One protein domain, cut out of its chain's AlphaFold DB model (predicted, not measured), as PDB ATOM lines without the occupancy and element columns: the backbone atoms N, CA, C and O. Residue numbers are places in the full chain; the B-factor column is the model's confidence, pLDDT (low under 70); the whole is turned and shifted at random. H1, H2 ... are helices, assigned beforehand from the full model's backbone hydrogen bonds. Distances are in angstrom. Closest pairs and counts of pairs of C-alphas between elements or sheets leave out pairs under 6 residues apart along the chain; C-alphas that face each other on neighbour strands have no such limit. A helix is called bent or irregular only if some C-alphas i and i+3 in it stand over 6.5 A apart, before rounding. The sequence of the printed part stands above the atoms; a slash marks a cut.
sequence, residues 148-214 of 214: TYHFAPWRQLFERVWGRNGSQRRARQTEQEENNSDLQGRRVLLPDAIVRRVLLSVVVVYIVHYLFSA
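AT A GLANCE: This is residues 148 to 214 of the 214 residues of the protein "RING-type domain-containing protein" of Trypanosoma cruzi (strain CL Brener) (UniProt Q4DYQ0). The long bent helix H2 makes an open L, and a link from its end leads to the straight helix H3, an open hook with an empty middle; the short H1 precedes H2. The printed part has 67 residues with three named helices, H1, H2 and H3 in order, all helix. It is extended, with radius of gyration of the C-alphas 17.7 A and spans of 53 by 29 by 18 A.

HOW THE PARTS SIT: H2, residues 154 to 181, was assigned as one helix by its hydrogen bonds but is bent: C-alphas 165 and 168 are 6.8 A apart. Its arms H2a, residues 154 to 165, and H2b, residues 168 to 181, stand about perpendicular, at 78 degrees. H2a is irregular, with C-alphas 161 and 164 6.55 A apart. H1, residues 148 to 151, and H3, residues 192 to 213, are apart from each other and from both arms. Every O i to N i+4 pair is within hydrogen-bond range in H3, 6 of 8 in H2a and 9 of 10 in H2b; H1 is too short for such a pair.

IN THESE COORDINATES: H2a, 17.3 A long, begins at C-alpha 154 (-49.624, -11.490, -38.544). H2b measures 19.9 A, H1 5.2 A. H3, 31.3 A, ends at C-alpha 213 (-27.682, -31.563, -38.145).

THE WHOLE: The C-alphas farthest apart, of Asp 182 and Ala 214, are 53.6 A apart. The printed part has no cut; the link H1 to H2 is tight, H2 to H3 short. Mean pLDDT of the printed part is 70.2, with residues 153 to 160 and 162 to 191 under 70.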
ATOM      1  N   THR A 148     -40.565 -13.221 -43.515       80.69
ATOM      2  CA  THR A 148     -42.009 -13.306 -43.247       80.69
ATOM      3  C   THR A 148     -42.291 -13.511 -41.761       80.69
ATOM      4  O   THR A 148     -43.180 -12.867 -41.227       80.69
ATOM      5  N   TYR A 149     -41.505 -14.287 -41.022       80.74
ATOM      6  CA  TYR A 149     -41.687 -14.401 -39.575       80.74
ATOM      7  C   TYR A 149     -41.468 -13.062 -38.842       80.74
ATOM      8  O   TYR A 149     -42.212 -12.731 -37.917       80.74
ATOM      9  N   HIS A 150     -40.476 -12.270 -39.261       81.41
ATOM     10  CA  HIS A 150     -40.119 -11.020 -38.586       81.41
ATOM     11  C   HIS A 150     -40.923  -9.798 -39.070       81.41
ATOM     12  O   HIS A 150     -41.183  -8.882 -38.286       81.41
ATOM     13  N   PHE A 151     -41.325  -9.778 -40.344       74.62
ATOM     14  CA  PHE A 151     -42.009  -8.653 -40.991       74.62
ATOM     15  C   PHE A 151     -43.458  -8.942 -41.393       74.62
ATOM     16  O   PHE A 151     -44.178  -7.991 -41.704       74.62
ATOM     17  N   ALA A 152     -43.940 -10.194 -41.385       70.56
ATOM     18  CA  ALA A 152     -45.333 -10.426 -41.741       70.56
ATOM     19  C   ALA A 152     -46.254  -9.796 -40.680       70.56
ATOM     20  O   ALA A 152     -46.082 -10.002 -39.474       70.56
ATOM     21  N   PRO A 153     -47.300  -9.070 -41.114       68.76
ATOM     22  CA  PRO A 153     -48.212  -8.323 -40.249       68.76
ATOM     23  C   PRO A 153     -49.161  -9.227 -39.441       68.76
ATOM     24  O   PRO A 153     -50.175  -8.766 -38.917       68.76
ATOM     25  N   TRP A 154     -48.832 -10.513 -39.286       67.42
ATOM     26  CA  TRP A 154     -49.624 -11.490 -38.544       67.42
ATOM     27  C   TRP A 154     -49.789 -11.102 -37.078       67.42
ATOM     28  O   TRP A 154     -50.808 -11.444 -36.496       67.42
ATOM     29  N   ARG A 155     -48.891 -10.284 -36.506       63.08
ATOM     30  CA  ARG A 155     -49.113  -9.645 -35.194       63.08
ATOM     31  C   ARG A 155     -50.473  -8.947 -35.113       63.08
ATOM     32  O   ARG A 155     -51.172  -9.109 -34.122       63.08
ATOM     33  N   GLN A 156     -50.891  -8.246 -36.167       65.89
ATOM     34  CA  GLN A 156     -52.173  -7.535 -36.192       65.89
ATOM     35  C   GLN A 156     -53.375  -8.435 -36.493       65.89
ATOM     36  O   GLN A 156     -54.507  -8.091 -36.149       65.89
ATOM     37  N   LEU A 157     -53.158  -9.572 -37.158       69.51
ATOM     38  CA  LEU A 157     -54.213 -10.552 -37.414       69.51
ATOM     39  C   LEU A 157     -54.449 -11.435 -36.180       69.51
ATOM     40  O   LEU A 157     -55.588 -11.667 -35.798       69.51
ATOM     41  N   PHE A 158     -53.379 -11.856 -35.510       69.75
ATOM     42  CA  PHE A 158     -53.412 -12.683 -34.306       69.75
ATOM     43  C   PHE A 158     -54.037 -11.938 -33.118       69.75
ATOM     44  O   PHE A 158     -54.884 -12.492 -32.421       69.75
ATOM     45  N   GLU A 159     -53.715 -10.649 -32.953       64.73
ATOM     46  CA  GLU A 159     -54.398  -9.759 -31.999       64.73
ATOM     47  C   GLU A 159     -55.894  -9.609 -32.329       64.73
ATOM     48  O   GLU A 159     -56.722  -9.570 -31.426       64.73
ATOM     49  N   ARG A 160     -56.292  -9.610 -33.610       67.32
ATOM     50  CA  ARG A 160     -57.718  -9.565 -33.986       67.32
ATOM     51  C   ARG A 160     -58.450 -10.891 -33.762       67.32
ATOM     52  O   ARG A 160     -59.589 -10.870 -33.303       67.32
ATOM     53  N   VAL A 161     -57.816 -12.024 -34.070       73.97
ATOM     54  CA  VAL A 161     -58.438 -13.358 -33.992       73.97
ATOM     55  C   VAL A 161     -58.497 -13.878 -32.553       73.97
ATOM     56  O   VAL A 161     -59.523 -14.418 -32.145       73.97
ATOM     57  N   TRP A 162     -57.448 -13.680 -31.749       65.38
ATOM     58  CA  TRP A 162     -57.412 -14.135 -30.350       65.38
ATOM     59  C   TRP A 162     -57.593 -13.026 -29.311       65.38
ATOM     60  O   TRP A 162     -58.018 -13.314 -28.190       65.38
ATOM     61  N   GLY A 163     -57.372 -11.755 -29.655       62.51
ATOM     62  CA  GLY A 163     -57.553 -10.642 -28.714       62.51
ATOM     63  C   GLY A 163     -59.012 -10.348 -28.360       62.51
ATOM     64  O   GLY A 163     -59.269  -9.800 -27.288       62.51
ATOM     65  N   ARG A 164     -59.987 -10.786 -29.173       59.58
ATOM     66  CA  ARG A 164     -61.416 -10.579 -28.867       59.58
ATOM     67  C   ARG A 164     -61.906 -11.393 -27.662       59.58
ATOM     68  O   ARG A 164     -62.799 -10.936 -26.960       59.58
ATOM     69  N   ASN A 165     -61.285 -12.536 -27.371       59.64
ATOM     70  CA  ASN A 165     -61.657 -13.369 -26.218       59.64
ATOM     71  C   ASN A 165     -60.886 -13.006 -24.933       59.64
ATOM     72  O   ASN A 165     -61.274 -13.414 -23.840       59.64
ATOM     73  N   GLY A 166     -59.800 -12.232 -25.043       59.66
ATOM     74  CA  GLY A 166     -58.963 -11.843 -23.904       59.66
ATOM     75  C   GLY A 166     -59.385 -10.547 -23.210       59.66
ATOM     76  O   GLY A 166     -59.026 -10.349 -22.051       59.66
ATOM     77  N   SER A 167     -60.144  -9.677 -23.881       59.14
ATOM     78  CA  SER A 167     -60.511  -8.353 -23.357       59.14
ATOM     79  C   SER A 167     -61.385  -8.430 -22.101       59.14
ATOM     80  O   SER A 167     -61.118  -7.724 -21.133       59.14
ATOM     81  N   GLN A 168     -62.357  -9.347 -22.050       60.01
ATOM     82  CA  GLN A 168     -63.202  -9.529 -20.860       60.01
ATOM     83  C   GLN A 168     -62.466 -10.166 -19.675       60.01
ATOM     84  O   GLN A 168     -62.758  -9.835 -18.528       60.01
ATOM     85  N   ARG A 169     -61.505 -11.066 -19.924       60.81
ATOM     86  CA  ARG A 169     -60.694 -11.654 -18.843       60.81
ATOM     87  C   ARG A 169     -59.699 -10.646 -18.279       60.81
ATOM     88  O   ARG A 169     -59.511 -10.622 -17.069       60.81
ATOM     89  N   ARG A 170     -59.135  -9.782 -19.132       60.88
ATOM     90  CA  ARG A 170     -58.260  -8.689 -18.696       60.88
ATOM     91  C   ARG A 170     -59.003  -7.645 -17.871       60.88
ATOM     92  O   ARG A 170     -58.475  -7.281 -16.838       60.88
ATOM     93  N   ALA A 171     -60.226  -7.258 -18.247       61.42
ATOM     94  CA  ALA A 171     -61.019  -6.310 -17.454       61.42
ATOM     95  C   ALA A 171     -61.303  -6.820 -16.025       61.42
ATOM     96  O   ALA A 171     -61.154  -6.074 -15.065       61.42
ATOM     97  N   ARG A 172     -61.624  -8.114 -15.870       62.49
ATOM     98  CA  ARG A 172     -61.823  -8.719 -14.539       62.49
ATOM     99  C   ARG A 172     -60.519  -8.924 -13.767       62.49
ATOM    100  O   ARG A 172     -60.521  -8.837 -12.547       62.49
ATOM    101  N   GLN A 173     -59.412  -9.212 -14.456       62.38
ATOM    102  CA  GLN A 173     -58.107  -9.345 -13.804       62.38
ATOM    103  C   GLN A 173     -57.549  -8.000 -13.347       62.38
ATOM    104  O   GLN A 173     -56.988  -7.958 -12.262       62.38
ATOM    105  N   THR A 174     -57.756  -6.911 -14.094       61.16
ATOM    106  CA  THR A 174     -57.300  -5.579 -13.675       61.16
ATOM    107  C   THR A 174     -57.992  -5.120 -12.394       61.16
ATOM    108  O   THR A 174     -57.311  -4.635 -11.501       61.16
ATOM    109  N   GLU A 175     -59.297  -5.376 -12.232       62.03
ATOM    110  CA  GLU A 175     -60.007  -5.073 -10.973       62.03
ATOM    111  C   GLU A 175     -59.514  -5.939  -9.798       62.03
ATOM    112  O   GLU A 175     -59.481  -5.496  -8.650       62.03
ATOM    113  N   GLN A 176     -59.109  -7.183 -10.067       60.50
ATOM    114  CA  GLN A 176     -58.643  -8.109  -9.032       60.50
ATOM    115  C   GLN A 176     -57.164  -7.899  -8.658       60.50
ATOM    116  O   GLN A 176     -56.774  -8.165  -7.518       60.50
ATOM    117  N   GLU A 177     -56.348  -7.414  -9.596       59.46
ATOM    118  CA  GLU A 177     -54.964  -7.002  -9.356       59.46
ATOM    119  C   GLU A 177     -54.897  -5.666  -8.625       59.46
ATOM    120  O   GLU A 177     -54.076  -5.552  -7.722       59.46
ATOM    121  N   GLU A 178     -55.786  -4.708  -8.909       60.18
ATOM    122  CA  GLU A 178     -55.804  -3.428  -8.191       60.18
ATOM    123  C   GLU A 178     -56.058  -3.649  -6.687       60.18
ATOM    124  O   GLU A 178     -55.282  -3.179  -5.856       60.18
ATOM    125  N   ASN A 179     -57.012  -4.522  -6.335       62.61
ATOM    126  CA  ASN A 179     -57.314  -4.886  -4.942       62.61
ATOM    127  C   ASN A 179     -56.184  -5.679  -4.236       62.61
ATOM    128  O   ASN A 179     -56.031  -5.600  -3.021       62.61
ATOM    129  N   ASN A 180     -55.357  -6.439  -4.964       63.07
ATOM    130  CA  ASN A 180     -54.200  -7.133  -4.366       63.07
ATOM    131  C   ASN A 180     -52.924  -6.278  -4.342       63.07
ATOM    132  O   ASN A 180     -52.026  -6.518  -3.529       63.07
ATOM    133  N   SER A 181     -52.810  -5.298  -5.237       59.37
ATOM    134  CA  SER A 181     -51.570  -4.548  -5.452       59.37
ATOM    135  C   SER A 181     -51.247  -3.545  -4.344       59.37
ATOM    136  O   SER A 181     -50.065  -3.269  -4.127       59.37
ATOM    137  N   ASP A 182     -52.238  -3.125  -3.553       58.95
ATOM    138  CA  ASP A 182     -52.021  -2.296  -2.358       58.95
ATOM    139  C   ASP A 182     -51.186  -3.002  -1.268       58.95
ATOM    140  O   ASP A 182     -50.572  -2.345  -0.426       58.95
ATOM    141  N   LEU A 183     -51.074  -4.336  -1.299       59.35
ATOM    142  CA  LEU A 183     -50.285  -5.117  -0.333       59.35
ATOM    143  C   LEU A 183     -48.940  -5.616  -0.882       59.35
ATOM    144  O   LEU A 183     -48.105  -6.109  -0.122       59.35
ATOM    145  N   GLN A 184     -48.690  -5.489  -2.185       58.09
ATOM    146  CA  GLN A 184     -47.533  -6.099  -2.847       58.09
ATOM    147  C   GLN A 184     -46.707  -5.086  -3.633       58.09
ATOM    148  O   GLN A 184     -46.389  -5.243  -4.812       58.09
ATOM    149  N   GLY A 185     -46.254  -4.060  -2.913       51.89
ATOM    150  CA  GLY A 185     -45.176  -3.194  -3.359       51.89
ATOM    151  C   GLY A 185     -43.923  -3.998  -3.734       51.89
ATOM    152  O   GLY A 185     -43.287  -4.631  -2.894       51.89
ATOM    153  N   ARG A 186     -43.516  -3.875  -5.004       53.00
ATOM    154  CA  ARG A 186     -42.143  -4.094  -5.499       53.00
ATOM    155  C   ARG A 186     -41.634  -5.537  -5.633       53.00
ATOM    156  O   ARG A 186     -40.493  -5.833  -5.286       53.00
ATOM    157  N   ARG A 187     -42.366  -6.405  -6.339       55.58
ATOM    158  CA  ARG A 187     -41.683  -7.407  -7.183       55.58
ATOM    159  C   ARG A 187     -41.585  -6.892  -8.614       55.58
ATOM    160  O   ARG A 187     -42.579  -6.795  -9.318       55.58
ATOM    161  N   VAL A 188     -40.362  -6.543  -9.018       60.62
ATOM    162  CA  VAL A 188     -39.996  -6.221 -10.402       60.62
ATOM    163  C   VAL A 188     -40.158  -7.497 -11.230       60.62
ATOM    164  O   VAL A 188     -39.233  -8.295 -11.362       60.62
ATOM    165  N   LEU A 189     -41.370  -7.730 -11.728       61.09
ATOM    166  CA  LEU A 189     -41.635  -8.739 -12.742       61.09
ATOM    167  C   LEU A 189     -41.088  -8.189 -14.059       61.09
ATOM    168  O   LEU A 189     -41.648  -7.267 -14.651       61.09
ATOM    169  N   LEU A 190     -39.943  -8.727 -14.485       59.54
ATOM    170  CA  LEU A 190     -39.455  -8.551 -15.848       59.54
ATOM    171  C   LEU A 190     -40.621  -8.911 -16.784       59.54
ATOM    172  O   LEU A 190     -41.203  -9.980 -16.598       59.54
ATOM    173  N   PRO A 191     -41.014  -8.049 -17.739       67.98
ATOM    174  CA  PRO A 191     -42.248  -8.247 -18.484       67.98
ATOM    175  C   PRO A 191     -42.199  -9.611 -19.175       67.98
ATOM    176  O   PRO A 191     -41.327  -9.844 -20.015       67.98
ATOM    177  N   ASP A 192     -43.141 -10.501 -18.841       73.13
ATOM    178  CA  ASP A 192     -43.241 -11.873 -19.365       73.13
ATOM    179  C   ASP A 192     -43.126 -11.932 -20.898       73.13
ATOM    180  O   ASP A 192     -42.685 -12.923 -21.483       73.13
ATOM    181  N   ALA A 193     -43.477 -10.836 -21.570       72.65
ATOM    182  CA  ALA A 193     -43.318 -10.656 -23.003       72.65
ATOM    183  C   ALA A 193     -41.860 -10.756 -23.495       72.65
ATOM    184  O   ALA A 193     -41.637 -11.313 -24.571       72.65
ATOM    185  N   ILE A 194     -40.870 -10.234 -22.759       76.98
ATOM    186  CA  ILE A 194     -39.454 -10.300 -23.162       76.98
ATOM    187  C   ILE A 194     -38.943 -11.729 -23.002       76.98
ATOM    188  O   ILE A 194     -38.389 -12.281 -23.950       76.98
ATOM    189  N   VAL A 195     -39.202 -12.355 -21.850       79.30
ATOM    190  CA  VAL A 195     -38.768 -13.732 -21.568       79.30
ATOM    191  C   VAL A 195     -39.361 -14.704 -22.590       79.30
ATOM    192  O   VAL A 195     -38.631 -15.510 -23.165       79.30
ATOM    193  N   ARG A 196     -40.656 -14.572 -22.915       81.46
ATOM    194  CA  ARG A 196     -41.304 -15.383 -23.959       81.46
ATOM    195  C   ARG A 196     -40.685 -15.176 -25.341       81.46
ATOM    196  O   ARG A 196     -40.506 -16.148 -26.064       81.46
ATOM    197  N   ARG A 197     -40.335 -13.941 -25.722       80.40
ATOM    198  CA  ARG A 197     -39.683 -13.666 -27.018       80.40
ATOM    199  C   ARG A 197     -38.294 -14.290 -27.098       80.40
ATOM    200  O   ARG A 197     -37.971 -14.888 -28.120       80.40
ATOM    201  N   VAL A 198     -37.507 -14.183 -26.027       84.27
ATOM    202  CA  VAL A 198     -36.170 -14.785 -25.961       84.27
ATOM    203  C   VAL A 198     -36.276 -16.306 -26.030       84.27
ATOM    204  O   VAL A 198     -35.640 -16.908 -26.891       84.27
ATOM    205  N   LEU A 199     -37.150 -16.928 -25.232       86.54
ATOM    206  CA  LEU A 199     -37.379 -18.375 -25.277       86.54
ATOM    207  C   LEU A 199     -37.819 -18.853 -26.664       86.54
ATOM    208  O   LEU A 199     -37.244 -19.806 -27.178       86.54
ATOM    209  N   LEU A 200     -38.775 -18.172 -27.306       86.96
ATOM    210  CA  LEU A 200     -39.202 -18.526 -28.662       86.96
ATOM    211  C   LEU A 200     -38.054 -18.403 -29.673       86.96
ATOM    212  O   LEU A 200     -37.904 -19.284 -30.512       86.96
ATOM    213  N   SER A 201     -37.212 -17.367 -29.577       81.75
ATOM    214  CA  SER A 201     -36.045 -17.244 -30.462       81.75
ATOM    215  C   SER A 201     -35.027 -18.371 -30.261       81.75
ATOM    216  O   SER A 201     -34.553 -18.933 -31.243       81.75
ATOM    217  N   VAL A 202     -34.751 -18.762 -29.012       86.86
ATOM    218  CA  VAL A 202     -33.823 -19.857 -28.689       86.86
ATOM    219  C   VAL A 202     -34.371 -21.198 -29.177       86.86
ATOM    220  O   VAL A 202     -33.640 -21.964 -29.795       86.86
ATOM    221  N   VAL A 203     -35.664 -21.463 -28.965       90.68
ATOM    222  CA  VAL A 203     -36.323 -22.692 -29.430       90.68
ATOM    223  C   VAL A 203     -36.316 -22.774 -30.957       90.68
ATOM    224  O   VAL A 203     -36.005 -23.828 -31.499       90.68
ATOM    225  N   VAL A 204     -36.586 -21.672 -31.665       84.45
ATOM    226  CA  VAL A 204     -36.537 -21.653 -33.136       84.45
ATOM    227  C   VAL A 204     -35.117 -21.910 -33.647       84.45
ATOM    228  O   VAL A 204     -34.945 -22.739 -34.536       84.45
ATOM    229  N   VAL A 205     -34.093 -21.276 -33.061       81.39
ATOM    230  CA  VAL A 205     -32.687 -21.539 -33.421       81.39
ATOM    231  C   VAL A 205     -32.311 -23.000 -33.155       81.39
ATOM    232  O   VAL A 205     -31.675 -23.619 -34.002       81.39
ATOM    233  N   TYR A 206     -32.744 -23.571 -32.027       87.08
ATOM    234  CA  TYR A 206     -32.486 -24.971 -31.686       87.08
ATOM    235  C   TYR A 206     -33.162 -25.946 -32.657       87.08
ATOM    236  O   TYR A 206     -32.515 -26.878 -33.123       87.08
ATOM    237  N   ILE A 207     -34.430 -25.711 -33.018       87.07
ATOM    238  CA  ILE A 207     -35.158 -26.540 -33.991       87.07
ATOM    239  C   ILE A 207     -34.482 -26.470 -35.361       87.07
ATOM    240  O   ILE A 207     -34.262 -27.508 -35.977       87.07
ATOM    241  N   VAL A 208     -34.107 -25.274 -35.826       83.15
ATOM    242  CA  VAL A 208     -33.384 -25.122 -37.096       83.15
ATOM    243  C   VAL A 208     -32.043 -25.857 -37.032       83.15
ATOM    244  O   VAL A 208     -31.747 -26.648 -37.916       83.15
ATOM    245  N   HIS A 209     -31.259 -25.684 -35.966       81.09
ATOM    246  CA  HIS A 209     -29.981 -26.384 -35.816       81.09
ATOM    247  C   HIS A 209     -30.146 -27.913 -35.795       81.09
ATOM    248  O   HIS A 209     -29.359 -28.623 -36.418       81.09
ATOM    249  N   TYR A 210     -31.173 -28.422 -35.108       88.43
ATOM    250  CA  TYR A 210     -31.468 -29.853 -35.034       88.43
ATOM    251  C   TYR A 210     -31.887 -30.426 -36.393       88.43
ATOM    252  O   TYR A 210     -31.367 -31.459 -36.796       88.43
ATOM    253  N   LEU A 211     -32.756 -29.729 -37.135       86.66
ATOM    254  CA  LEU A 211     -33.200 -30.155 -38.468       86.66
ATOM    255  C   LEU A 211     -32.088 -30.118 -39.528       86.66
ATOM    256  O   LEU A 211     -32.187 -30.841 -40.508       86.66
ATOM    257  N   PHE A 212     -31.060 -29.282 -39.355       82.38
ATOM    258  CA  PHE A 212     -29.906 -29.215 -40.265       82.38
ATOM    259  C   PHE A 212     -28.742 -30.136 -39.868       82.38
ATOM    260  O   PHE A 212     -27.852 -30.358 -40.684       82.38
ATOM    261  N   SER A 213     -28.718 -30.634 -38.626       81.16
ATOM    262  CA  SER A 213     -27.682 -31.563 -38.145       81.16
ATOM    263  C   SER A 213     -28.069 -33.042 -38.292       81.16
ATOM    264  O   SER A 213     -27.221 -33.898 -38.044       81.16
ATOM    265  N   ALA A 214     -29.325 -33.336 -38.641       71.30
ATOM    266  CA  ALA A 214     -29.852 -34.676 -38.914       71.30
ATOM    267  C   ALA A 214     -29.935 -34.927 -40.425       71.30
ATOM    268  O   ALA A 214     -29.667 -36.077 -40.833       71.30
TER     269      ALA A 214